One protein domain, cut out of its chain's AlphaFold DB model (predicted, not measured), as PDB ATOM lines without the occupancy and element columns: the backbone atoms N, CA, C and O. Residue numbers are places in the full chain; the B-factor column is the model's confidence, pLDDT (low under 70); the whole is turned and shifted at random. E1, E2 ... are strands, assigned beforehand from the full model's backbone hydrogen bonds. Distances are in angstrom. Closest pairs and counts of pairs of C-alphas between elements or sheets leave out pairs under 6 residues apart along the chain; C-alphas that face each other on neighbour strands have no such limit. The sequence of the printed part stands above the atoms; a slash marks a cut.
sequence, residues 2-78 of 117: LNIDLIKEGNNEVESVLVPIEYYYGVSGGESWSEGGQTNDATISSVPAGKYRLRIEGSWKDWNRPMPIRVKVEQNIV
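AT A GLANCE: This is residues 2 to 78 of the 117 residues of the protein "DUF4178 domain-containing protein" of Pyrinomonadaceae bacterium (UniProt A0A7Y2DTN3). With little regular structure, this is a loose run of loops with two small two-stranded ribbons, E1 with E4 and the hairpin E2 with E3, set one beyond the other along the longest axis. The hairpin's tip, residues 27 to 32, sticks out at one end; residues 59 to 78 fold back toward the other. The 77 printed residues have no named helix and four strands, E1 to E4 in chain order; both sheets are antiparallel, and the class is all strand, with 26 residues in named elements. The whole is loose, radius of gyration of the C-alphas 16.2 A, spanning 53 by 29 by 18 A.

HOW THE PARTS SIT: E1, residues 2 to 8, and E4, residues 52 to 58, are antiparallel at 161 degrees; N 5 and O 55 are 2.9 A apart, within hydrogen-bond range. E2, residues 23 to 28, and E3, residues 31 to 36, form an antiparallel hairpin at 165 degrees, N 26 and O 33 being 3.0 A apart. E1 and E3 are apart.

IN THESE COORDINATES: E1 measures 20.0 A from C-alpha 2 at (195.115, 188.376, 169.690), E4 19.6 A to C-alpha 58 at (191.830, 188.776, 172.539), E2 16.3 A and E3 17.0 A.

THE WHOLE: The farthest C-alphas, Gly 30 and Ala 49, are 53.4 A apart. The printed part has no cut. Links E1 to E2 and E3 to E4 are long. Residues 11 to 18 have pLDDT under 70.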
ATOM      1  N   LEU A   2     195.189 189.683 169.049       84.50
ATOM      2  CA  LEU A   2     195.115 188.376 169.690       84.50
ATOM      3  C   LEU A   2     196.513 187.978 170.157       84.50
ATOM      4  O   LEU A   2     197.436 187.929 169.346       84.50
ATOM      5  N   ASN A   3     196.628 187.650 171.438       84.88
ATOM      6  CA  ASN A   3     197.829 187.129 172.065       84.88
ATOM      7  C   ASN A   3     197.604 185.672 172.453       84.88
ATOM      8  O   ASN A   3     196.567 185.303 173.009       84.88
ATOM      9  N   ILE A   4     198.578 184.835 172.123       84.12
ATOM     10  CA  ILE A   4     198.567 183.409 172.425       84.12
ATOM     11  C   ILE A   4     199.841 183.111 173.201       84.12
ATOM     12  O   ILE A   4     200.912 183.503 172.757       84.12
ATOM     13  N   ASP A   5     199.713 182.419 174.332       83.50
ATOM     14  CA  ASP A   5     200.824 181.967 175.167       83.50
ATOM     15  C   ASP A   5     200.710 180.468 175.451       83.50
ATOM     16  O   ASP A   5     199.616 179.936 175.655       83.50
ATOM     17  N   LEU A   6     201.853 179.791 175.551       83.12
ATOM     18  CA  LEU A   6     201.946 178.426 176.055       83.12
ATOM     19  C   LEU A   6     202.469 178.466 177.498       83.12
ATOM     20  O   LEU A   6     203.450 179.133 177.791       83.12
ATOM     21  N   ILE A   7     201.811 177.784 178.433       83.38
ATOM     22  CA  ILE A   7     202.146 177.860 179.863       83.38
ATOM     23  C   ILE A   7     202.363 176.452 180.407       83.38
ATOM     24  O   ILE A   7     201.470 175.612 180.294       83.38
ATOM     25  N   LYS A   8     203.522 176.182 181.017       82.94
ATOM     26  CA  LYS A   8     203.834 174.874 181.608       82.94
ATOM     27  C   LYS A   8     203.069 174.667 182.918       82.94
ATOM     28  O   LYS A   8     203.021 175.543 183.779       82.94
ATOM     29  N   GLU A   9     202.473 173.491 183.094       78.44
ATOM     30  CA  GLU A   9     201.808 173.120 184.343       78.44
ATOM     31  C   GLU A   9     202.827 172.642 185.393       78.44
ATOM     32  O   GLU A   9     203.658 171.780 185.111       78.44
ATOM     33  N   GLY A  10     202.721 173.143 186.629       73.38
ATOM     34  CA  GLY A  10     203.420 172.594 187.802       73.38
ATOM     35  C   GLY A  10     204.397 173.546 188.493       73.38
ATOM     36  O   GLY A  10     204.600 173.421 189.695       73.38
ATOM     37  N   ASN A  11     204.946 174.525 187.778       67.25
ATOM     38  CA  ASN A  11     205.885 175.511 188.328       67.25
ATOM     39  C   ASN A  11     205.507 176.972 188.021       67.25
ATOM     40  O   ASN A  11     206.233 177.873 188.429       67.25
ATOM     41  N   ASN A  12     204.375 177.218 187.338       58.34
ATOM     42  CA  ASN A  12     203.980 178.545 186.830       58.34
ATOM     43  C   ASN A  12     205.075 179.224 185.982       58.34
ATOM     44  O   ASN A  12     205.045 180.433 185.769       58.34
ATOM     45  N   GLU A  13     206.037 178.444 185.491       62.03
ATOM     46  CA  GLU A  13     207.110 178.934 184.649       62.03
ATOM     47  C   GLU A  13     206.545 179.075 183.234       62.03
ATOM     48  O   GLU A  13     206.101 178.107 182.604       62.03
ATOM     49  N   VAL A  14     206.444 180.325 182.790       59.19
ATOM     50  CA  VAL A  14     205.820 180.677 181.521       59.19
ATOM     51  C   VAL A  14     206.886 180.592 180.438       59.19
ATOM     52  O   VAL A  14     207.682 181.511 180.269       59.19
ATOM     53  N   GLU A  15     206.897 179.498 179.680       63.97
ATOM     54  CA  GLU A  15     207.543 179.510 178.367       63.97
ATOM     55  C   GLU A  15     206.596 180.161 177.359       63.97
ATOM     56  O   GLU A  15     205.907 179.487 176.597       63.97
ATOM     57  N   SER A  16     206.535 181.496 177.396       59.97
ATOM     58  CA  SER A  16     205.700 182.275 176.485       59.97
ATOM     59  C   SER A  16     206.153 182.067 175.048       59.97
ATOM     60  O   SER A  16     207.307 182.287 174.683       59.97
ATOM     61  N   VAL A  17     205.195 181.687 174.217       64.19
ATOM     62  CA  VAL A  17     205.365 181.537 172.779       64.19
ATOM     63  C   VAL A  17     204.509 182.611 172.157       64.19
ATOM     64  O   VAL A  17     203.317 182.406 171.974       64.19
ATOM     65  N   LEU A  18     205.105 183.769 171.890       65.62
ATOM     66  CA  LEU A  18     204.363 184.915 171.392       65.62
ATOM     67  C   LEU A  18     203.950 184.674 169.933       65.62
ATOM     68  O   LEU A  18     204.799 184.610 169.043       65.62
ATOM     69  N   VAL A  19     202.643 184.571 169.690       74.50
ATOM     70  CA  VAL A  19     202.056 184.558 168.339       74.50
ATOM     71  C   VAL A  19     201.112 185.753 168.209       74.50
ATOM     72  O   VAL A  19     199.896 185.579 168.316       74.50
ATOM     73  N   PRO A  20     201.638 186.982 168.053       71.75
ATOM     74  CA  PRO A  20     200.796 188.166 168.055       71.75
ATOM     75  C   PRO A  20     200.042 188.256 166.726       71.75
ATOM     76  O   PRO A  20     200.633 188.131 165.650       71.75
ATOM     77  N   ILE A  21     198.728 188.456 166.786       81.69
ATOM     78  CA  ILE A  21     197.904 188.770 165.615       81.69
ATOM     79  C   ILE A  21     197.332 190.165 165.800       81.69
ATOM     80  O   ILE A  21     196.486 190.404 166.665       81.69
ATOM     81  N   GLU A  22     197.749 191.083 164.943       84.12
ATOM     82  CA  GLU A  22     197.259 192.453 164.923       84.12
ATOM     83  C   GLU A  22     196.590 192.715 163.582       84.12
ATOM     84  O   GLU A  22     197.181 192.487 162.531       84.12
ATOM     85  N   TYR A  23     195.335 193.156 163.624       87.44
ATOM     86  CA  TYR A  23     194.576 193.526 162.439       87.44
ATOM     87  C   TYR A  23     193.720 194.745 162.755       87.44
ATOM     88  O   TYR A  23     192.859 194.699 163.639       87.44
ATOM     89  N   TYR A  24     193.957 195.818 162.012       86.62
ATOM     90  CA  TYR A  24     193.233 197.076 162.112       86.62
ATOM     91  C   TYR A  24     192.639 197.416 160.753       86.62
ATOM     92  O   TYR A  24     193.239 197.159 159.715       86.62
ATOM     93  N   TYR A  25     191.438 197.981 160.744       89.00
ATOM     94  CA  TYR A  25     190.779 198.416 159.519       89.00
ATOM     95  C   TYR A  25     189.878 199.613 159.797       89.00
ATOM     96  O   TYR A  25     189.364 199.797 160.910       89.00
ATOM     97  N   GLY A  26     189.663 200.427 158.772       90.06
ATOM     98  CA  GLY A  26     188.827 201.609 158.883       90.06
ATOM     99  C   GLY A  26     188.602 202.313 157.558       90.06
ATOM    100  O   GLY A  26     189.099 201.911 156.509       90.06
ATOM    101  N   VAL A  27     187.823 203.388 157.630       92.88
ATOM    102  CA  VAL A  27     187.615 204.323 156.526       92.88
ATOM    103  C   VAL A  27     187.994 205.706 157.036       92.88
ATOM    104  O   VAL A  27     187.522 206.115 158.097       92.88
ATOM    105  N   SER A  28     188.859 206.411 156.309       91.69
ATOM    106  CA  SER A  28     189.283 207.777 156.629       91.69
ATOM    107  C   SER A  28     189.354 208.599 155.348       91.69
ATOM    108  O   SER A  28     189.893 208.132 154.351       91.69
ATOM    109  N   GLY A  29     188.765 209.798 155.335       89.56
ATOM    110  CA  GLY A  29     188.794 210.674 154.153       89.56
ATOM    111  C   GLY A  29     188.115 210.108 152.896       89.56
ATOM    112  O   GLY A  29     188.364 210.602 151.805       89.56
ATOM    113  N   GLY A  30     187.266 209.083 153.034       93.25
ATOM    114  CA  GLY A  30     186.654 208.365 151.906       93.25
ATOM    115  C   GLY A  30     187.465 207.166 151.405       93.25
ATOM    116  O   GLY A  30     186.966 206.407 150.579       93.25
ATOM    117  N   GLU A  31     188.663 206.941 151.943       92.50
ATOM    118  CA  GLU A  31     189.519 205.812 151.588       92.50
ATOM    119  C   GLU A  31     189.430 204.703 152.640       92.50
ATOM    120  O   GLU A  31     189.431 204.956 153.851       92.50
ATOM    121  N   SER A  32     189.335 203.456 152.179       92.75
ATOM    122  CA  SER A  32     189.404 202.272 153.035       92.75
ATOM    123  C   SER A  32     190.855 201.871 153.267       92.75
ATOM    124  O   SER A  32     191.612 201.738 152.307       92.75
ATOM    125  N   TRP A  33     191.213 201.594 154.516       92.31
ATOM    126  CA  TRP A  33     192.538 201.105 154.879       92.31
ATOM    127  C   TRP A  33     192.446 199.870 155.775       92.31
ATOM    128  O   TRP A  33     191.469 199.663 156.503       92.31
ATOM    129  N   SER A  34     193.493 199.053 155.718       91.62
ATOM    130  CA  SER A  34     193.713 197.934 156.625       91.62
ATOM    131  C   SER A  34     195.199 197.782 156.914       91.62
ATOM    132  O   SER A  34     196.017 197.980 156.016       91.62
ATOM    133  N   GLU A  35     195.531 197.382 158.131       89.25
ATOM    134  CA  GLU A  35     196.893 197.164 158.601       89.25
ATOM    135  C   GLU A  35     196.983 195.844 159.373       89.25
ATOM    136  O   GLU A  35     196.040 195.446 160.065       89.25
ATOM    137  N   GLY A  36     198.123 195.165 159.244       88.75
ATOM    138  CA  GLY A  36     198.381 193.883 159.889       88.75
ATOM    139  C   GLY A  36     197.770 192.684 159.155       88.75
ATOM    140  O   GLY A  36     197.529 192.721 157.948       88.75
ATOM    141  N   GLY A  37     197.552 191.588 159.880       86.62
ATOM    142  CA  GLY A  37     197.129 190.307 159.322       86.62
ATOM    143  C   GLY A  37     196.109 189.596 160.202       86.62
ATOM    144  O   GLY A  37     196.172 189.646 161.422       86.62
ATOM    145  N   GLN A  38     195.162 188.898 159.574       87.00
ATOM    146  CA  GLN A  38     194.131 188.116 160.273       87.00
ATOM    147  C   GLN A  38     194.590 186.696 160.630       87.00
ATOM    148  O   GLN A  38     193.838 185.913 161.206       87.00
ATOM    149  N   THR A  39     195.797 186.313 160.227       87.06
ATOM    150  CA  THR A  39     196.340 184.970 160.416       87.06
ATOM    151  C   THR A  39     197.813 185.089 160.737       87.06
ATOM    152  O   THR A  39     198.531 185.834 160.072       87.06
ATOM    153  N   ASN A  40     198.247 184.348 161.746       86.19
ATOM    154  CA  ASN A  40     199.649 184.176 162.067       86.19
ATOM    155  C   ASN A  40     199.871 182.739 162.538       86.19
ATOM    156  O   ASN A  40     198.963 182.114 163.097       86.19
ATOM    157  N   ASP A  41     201.069 182.228 162.306       84.88
ATOM    158  CA  ASP A  41     201.521 180.942 162.806       84.88
ATOM    159  C   ASP A  41     202.898 181.101 163.443       84.88
ATOM    160  O   ASP A  41     203.725 181.899 163.009       84.88
ATOM    161  N   ALA A  42     203.144 180.331 164.497       81.25
ATOM    162  CA  ALA A  42     204.469 180.208 165.071       81.25
ATOM    163  C   ALA A  42     204.783 178.737 165.280       81.25
ATOM    164  O   ALA A  42     203.937 177.939 165.686       81.25
ATOM    165  N   THR A  43     206.032 178.383 165.007       80.62
ATOM    166  CA  THR A  43     206.569 177.062 165.306       80.62
ATOM    167  C   THR A  43     207.697 177.225 166.300       80.62
ATOM    168  O   THR A  43     208.653 177.957 166.047       80.62
ATOM    169  N   ILE A  44     207.601 176.500 167.403       79.62
ATOM    170  CA  ILE A  44     208.651 176.403 168.408       79.62
ATOM    171  C   ILE A  44     209.305 175.036 168.321       79.62
ATOM    172  O   ILE A  44     208.648 174.016 168.111       79.62
ATOM    173  N   SER A  45     210.619 175.026 168.474       75.31
ATOM    174  CA  SER A  45     211.419 173.812 168.562       75.31
ATOM    175  C   SER A  45     211.894 173.621 169.996       75.31
ATOM    176  O   SER A  45     212.101 174.601 170.704       75.31
ATOM    177  N   SER A  46     212.136 172.370 170.385       75.75
ATOM    178  CA  SER A  46     212.773 172.028 171.668       75.75
ATOM    179  C   SER A  46     211.945 172.332 172.922       75.75
ATOM    180  O   SER A  46     212.513 172.616 173.970       75.75
ATOM    181  N   VAL A  47     210.614 172.214 172.845       77.88
ATOM    182  CA  VAL A  47     209.752 172.294 174.038       77.88
ATOM    183  C   VAL A  47     210.028 171.086 174.944       77.88
ATOM    184  O   VAL A  47     209.917 169.949 174.470       77.88
ATOM    185  N   PRO A  48     210.383 171.286 176.227       80.81
ATOM    186  CA  PRO A  48     210.590 170.185 177.162       80.81
ATOM    187  C   PRO A  48     209.350 169.295 177.313       80.81
ATOM    188  O   PRO A  48     208.213 169.737 177.161       80.81
ATOM    189  N   ALA A  49     209.551 168.026 177.674       80.88
ATOM    190  CA  ALA A  49     208.431 167.140 177.973       80.88
ATOM    191  C   ALA A  49     207.645 167.659 179.191       80.88
ATOM    192  O   ALA A  49     208.219 167.956 180.242       80.88
ATOM    193  N   GLY A  50     206.323 167.757 179.062       82.94
ATOM    194  CA  GLY A  50     205.471 168.264 180.133       82.94
ATOM    195  C   GLY A  50     204.025 168.474 179.703       82.94
ATOM    196  O   GLY A  50     203.664 168.281 178.543       82.94
ATOM    197  N   LYS A  51     203.192 168.869 180.668       84.31
ATOM    198  CA  LYS A  51     201.834 169.345 180.405       84.31
ATOM    199  C   LYS A  51     201.860 170.855 180.241       84.31
ATOM    200  O   LYS A  51     202.495 171.549 181.032       84.31
ATOM    201  N   TYR A  52     201.148 171.339 179.234       84.75
ATOM    202  CA  TYR A  52     201.067 172.754 178.912       84.75
ATOM    203  C   TYR A  52     199.611 173.153 178.689       84.75
ATOM    204  O   TYR A  52     198.813 172.359 178.188       84.75
ATOM    205  N   ARG A  53     199.276 174.394 179.038       86.94
ATOM    206  CA  ARG A  53     198.003 175.036 178.708       86.94
ATOM    207  C   ARG A  53     198.247 176.123 177.679       86.94
ATOM    208  O   ARG A  53     199.215 176.866 177.792       86.94
ATOM    209  N   LEU A  54     197.348 176.224 176.709       85.94
ATOM    210  CA  LEU A  54     197.326 177.331 175.767       85.94
ATOM    211  C   LEU A  54     196.422 178.431 176.329       85.94
ATOM    212  O   LEU A  54     195.241 178.186 176.584       85.94
ATOM    213  N   ARG A  55     196.972 179.626 176.529       85.88
ATOM    214  CA  ARG A  55     196.226 180.820 176.921       85.88
ATOM    215  C   ARG A  55     196.013 181.691 175.692       85.88
ATOM    216  O   ARG A  55     196.947 181.918 174.933       85.88
ATOM    217  N   ILE A  56     194.782 182.154 175.500       86.62
ATOM    218  CA  ILE A  56     194.394 183.005 174.377       86.62
ATOM    219  C   ILE A  56     193.711 184.240 174.958       86.62
ATOM    220  O   ILE A  56     192.693 184.117 175.640       86.62
ATOM    221  N   GLU A  57     194.266 185.412 174.684       86.88
ATOM    222  CA  GLU A  57     193.755 186.707 175.124       86.88
ATOM    223  C   GLU A  57     193.485 187.567 173.888       86.88
ATOM    224  O   GLU A  57     194.355 187.750 173.042       86.88
ATOM    225  N   GLY A  58     192.255 188.053 173.735       84.88
ATOM    226  CA  GLY A  58     191.830 188.776 172.539       84.88
ATOM    227  C   GLY A  58     191.186 190.110 172.874       84.88
ATOM    228  O   GLY A  58     190.319 190.182 173.741       84.88
ATOM    229  N   SER A  59     191.578 191.147 172.137       83.75
ATOM    230  CA  SER A  59     190.954 192.468 172.152       83.75
ATOM    231  C   SER A  59     190.377 192.774 170.771       83.75
ATOM    232  O   SER A  59     191.075 192.688 169.753       83.75
ATOM    233  N   TRP A  60     189.090 193.118 170.726       84.94
ATOM    234  CA  TRP A  60     188.349 193.350 169.489       84.94
ATOM    235  C   TRP A  60     187.482 194.607 169.583       84.94
ATOM    236  O   TRP A  60     186.884 194.887 170.619       84.94
ATOM    237  N   LYS A  61     187.405 195.353 168.475       80.94
ATOM    238  CA  LYS A  61     186.702 196.641 168.400       80.94
ATOM    239  C   LYS A  61     185.182 196.492 168.526       80.94
ATOM    240  O   LYS A  61     184.552 197.244 169.265       80.94
ATOM    241  N   ASP A  62     184.595 195.511 167.841       82.00
ATOM    242  CA  ASP A  62     183.146 195.278 167.865       82.00
ATOM    243  C   ASP A  62     182.771 194.276 168.963       82.00
ATOM    244  O   ASP A  62     182.389 193.145 168.675       82.00
ATOM    245  N   TRP A  63     182.876 194.681 170.231       77.31
ATOM    246  CA  TRP A  63     182.555 193.839 171.400       77.31
ATOM    247  C   TRP A  63     181.141 193.225 171.366       77.31
ATOM    248  O   TRP A  63     180.886 192.210 172.006       77.31
ATOM    249  N   ASN A  64     180.224 193.828 170.601       83.19
ATOM    250  CA  ASN A  64     178.847 193.365 170.426       83.19
ATOM    251  C   ASN A  64     178.696 192.257 169.358       83.19
ATOM    252  O   ASN A  64     177.588 191.808 169.071       83.19
ATOM    253  N   ARG A  65     179.793 191.834 168.718       83.94
ATOM    254  CA  ARG A  65     179.827 190.711 167.774       83.94
ATOM    255  C   ARG A  65     180.841 189.672 168.257       83.94
ATOM    256  O   ARG A  65     181.924 190.049 168.698       83.94
ATOM    257  N   PRO A  66     180.528 188.369 168.165       80.62
ATOM    258  CA  PRO A  66     181.498 187.340 168.504       80.62
ATOM    259  C   PRO A  66     182.693 187.425 167.550       80.62
ATOM    260  O   PRO A  66     182.509 187.517 166.336       80.62
ATOM    261  N   MET A  67     183.909 187.374 168.094       82.94
ATOM    262  CA  MET A  67     185.136 187.277 167.304       82.94
ATOM    263  C   MET A  67     185.339 185.812 166.882       82.94
ATOM    264  O   MET A  67     185.586 184.970 167.750       82.94
ATOM    265  N   PRO A  68     185.217 185.459 165.588       83.44
ATOM    266  CA  PRO A  68     185.441 184.090 165.142       83.44
ATOM    267  C   PRO A  68     186.946 183.790 165.148       83.44
ATOM    268  O   PRO A  68     187.691 184.306 164.321       83.44
ATOM    269  N   ILE A  69     187.394 182.937 166.070       84.56
ATOM    270  CA  ILE A  69     188.800 182.520 166.180       84.56
ATOM    271  C   ILE A  69     188.906 181.043 165.810       84.56
ATOM    272  O   ILE A  69     188.136 180.211 166.291       84.56
ATOM    273  N   ARG A  70     189.892 180.702 164.978       89.38
ATOM    274  CA  ARG A  70     190.271 179.315 164.698       89.38
ATOM    275  C   ARG A  70     191.701 179.095 165.157       89.38
ATOM    276  O   ARG A  70     192.613 179.727 164.640       89.38
ATOM    277  N   VAL A  71     191.883 178.168 166.092       87.88
ATOM    278  CA  VAL A  71     193.202 177.794 166.607       87.88
ATOM    279  C   VAL A  71     193.517 176.372 166.178       87.88
ATOM    280  O   VAL A  71     192.700 175.468 166.351       87.88
ATOM    281  N   LYS A  72     194.705 176.181 165.606       89.75
ATOM    282  CA  LYS A  72     195.232 174.877 165.212       89.75
ATOM    283  C   LYS A  72     196.549 174.660 165.945       89.75
ATOM    284  O   LYS A  72     197.459 175.467 165.811       89.75
ATOM    285  N   VAL A  73     196.630 173.581 166.716       87.44
ATOM    286  CA  VAL A  73     197.850 173.177 167.420       87.44
ATOM    287  C   VAL A  73     198.304 171.857 166.831       87.44
ATOM    288  O   VAL A  73     197.539 170.894 166.796       87.44
ATOM    289  N   GLU A  74     199.544 171.818 166.363       87.88
ATOM    290  CA  GLU A  74     200.161 170.621 165.805       87.88
ATOM    291  C   GLU A  74     201.466 170.330 166.544       87.88
ATOM    292  O   GLU A  74     202.214 171.237 166.908       87.88
ATOM    293  N   GLN A  75     201.726 169.049 166.785       85.31
ATOM    294  CA  GLN A  75     202.947 168.562 167.417       85.31
ATOM    295  C   GLN A  75     203.710 167.681 166.433       85.31
ATOM    296  O   GLN A  75     203.110 167.084 165.540       85.31
ATOM    297  N   ASN A  76     205.028 167.579 166.616       82.25
ATOM    298  CA  ASN A  76     205.908 166.769 165.766       82.25
ATOM    299  C   ASN A  76     205.827 167.146 164.277       82.25
ATOM    300  O   ASN A  76     205.813 166.286 163.397       82.25
ATOM    301  N   ILE A  77     205.768 168.449 163.991       82.88
ATOM    302  CA  ILE A  77     205.689 168.950 162.618       82.88
ATOM    303  C   ILE A  77     207.054 168.798 161.949       82.88
ATOM    304  O   ILE A  77     208.047 169.398 162.364       82.88
ATOM    305  N   VAL A  78     207.096 168.032 160.862       79.19
ATOM    306  CA  VAL A  78     208.278 167.953 160.002       79.19
ATOM    307  C   VAL A  78     208.272 169.154 159.058       79.19
ATOM    308  O   VAL A  78     207.476 169.222 158.121       79.19
TER     309      VAL A  78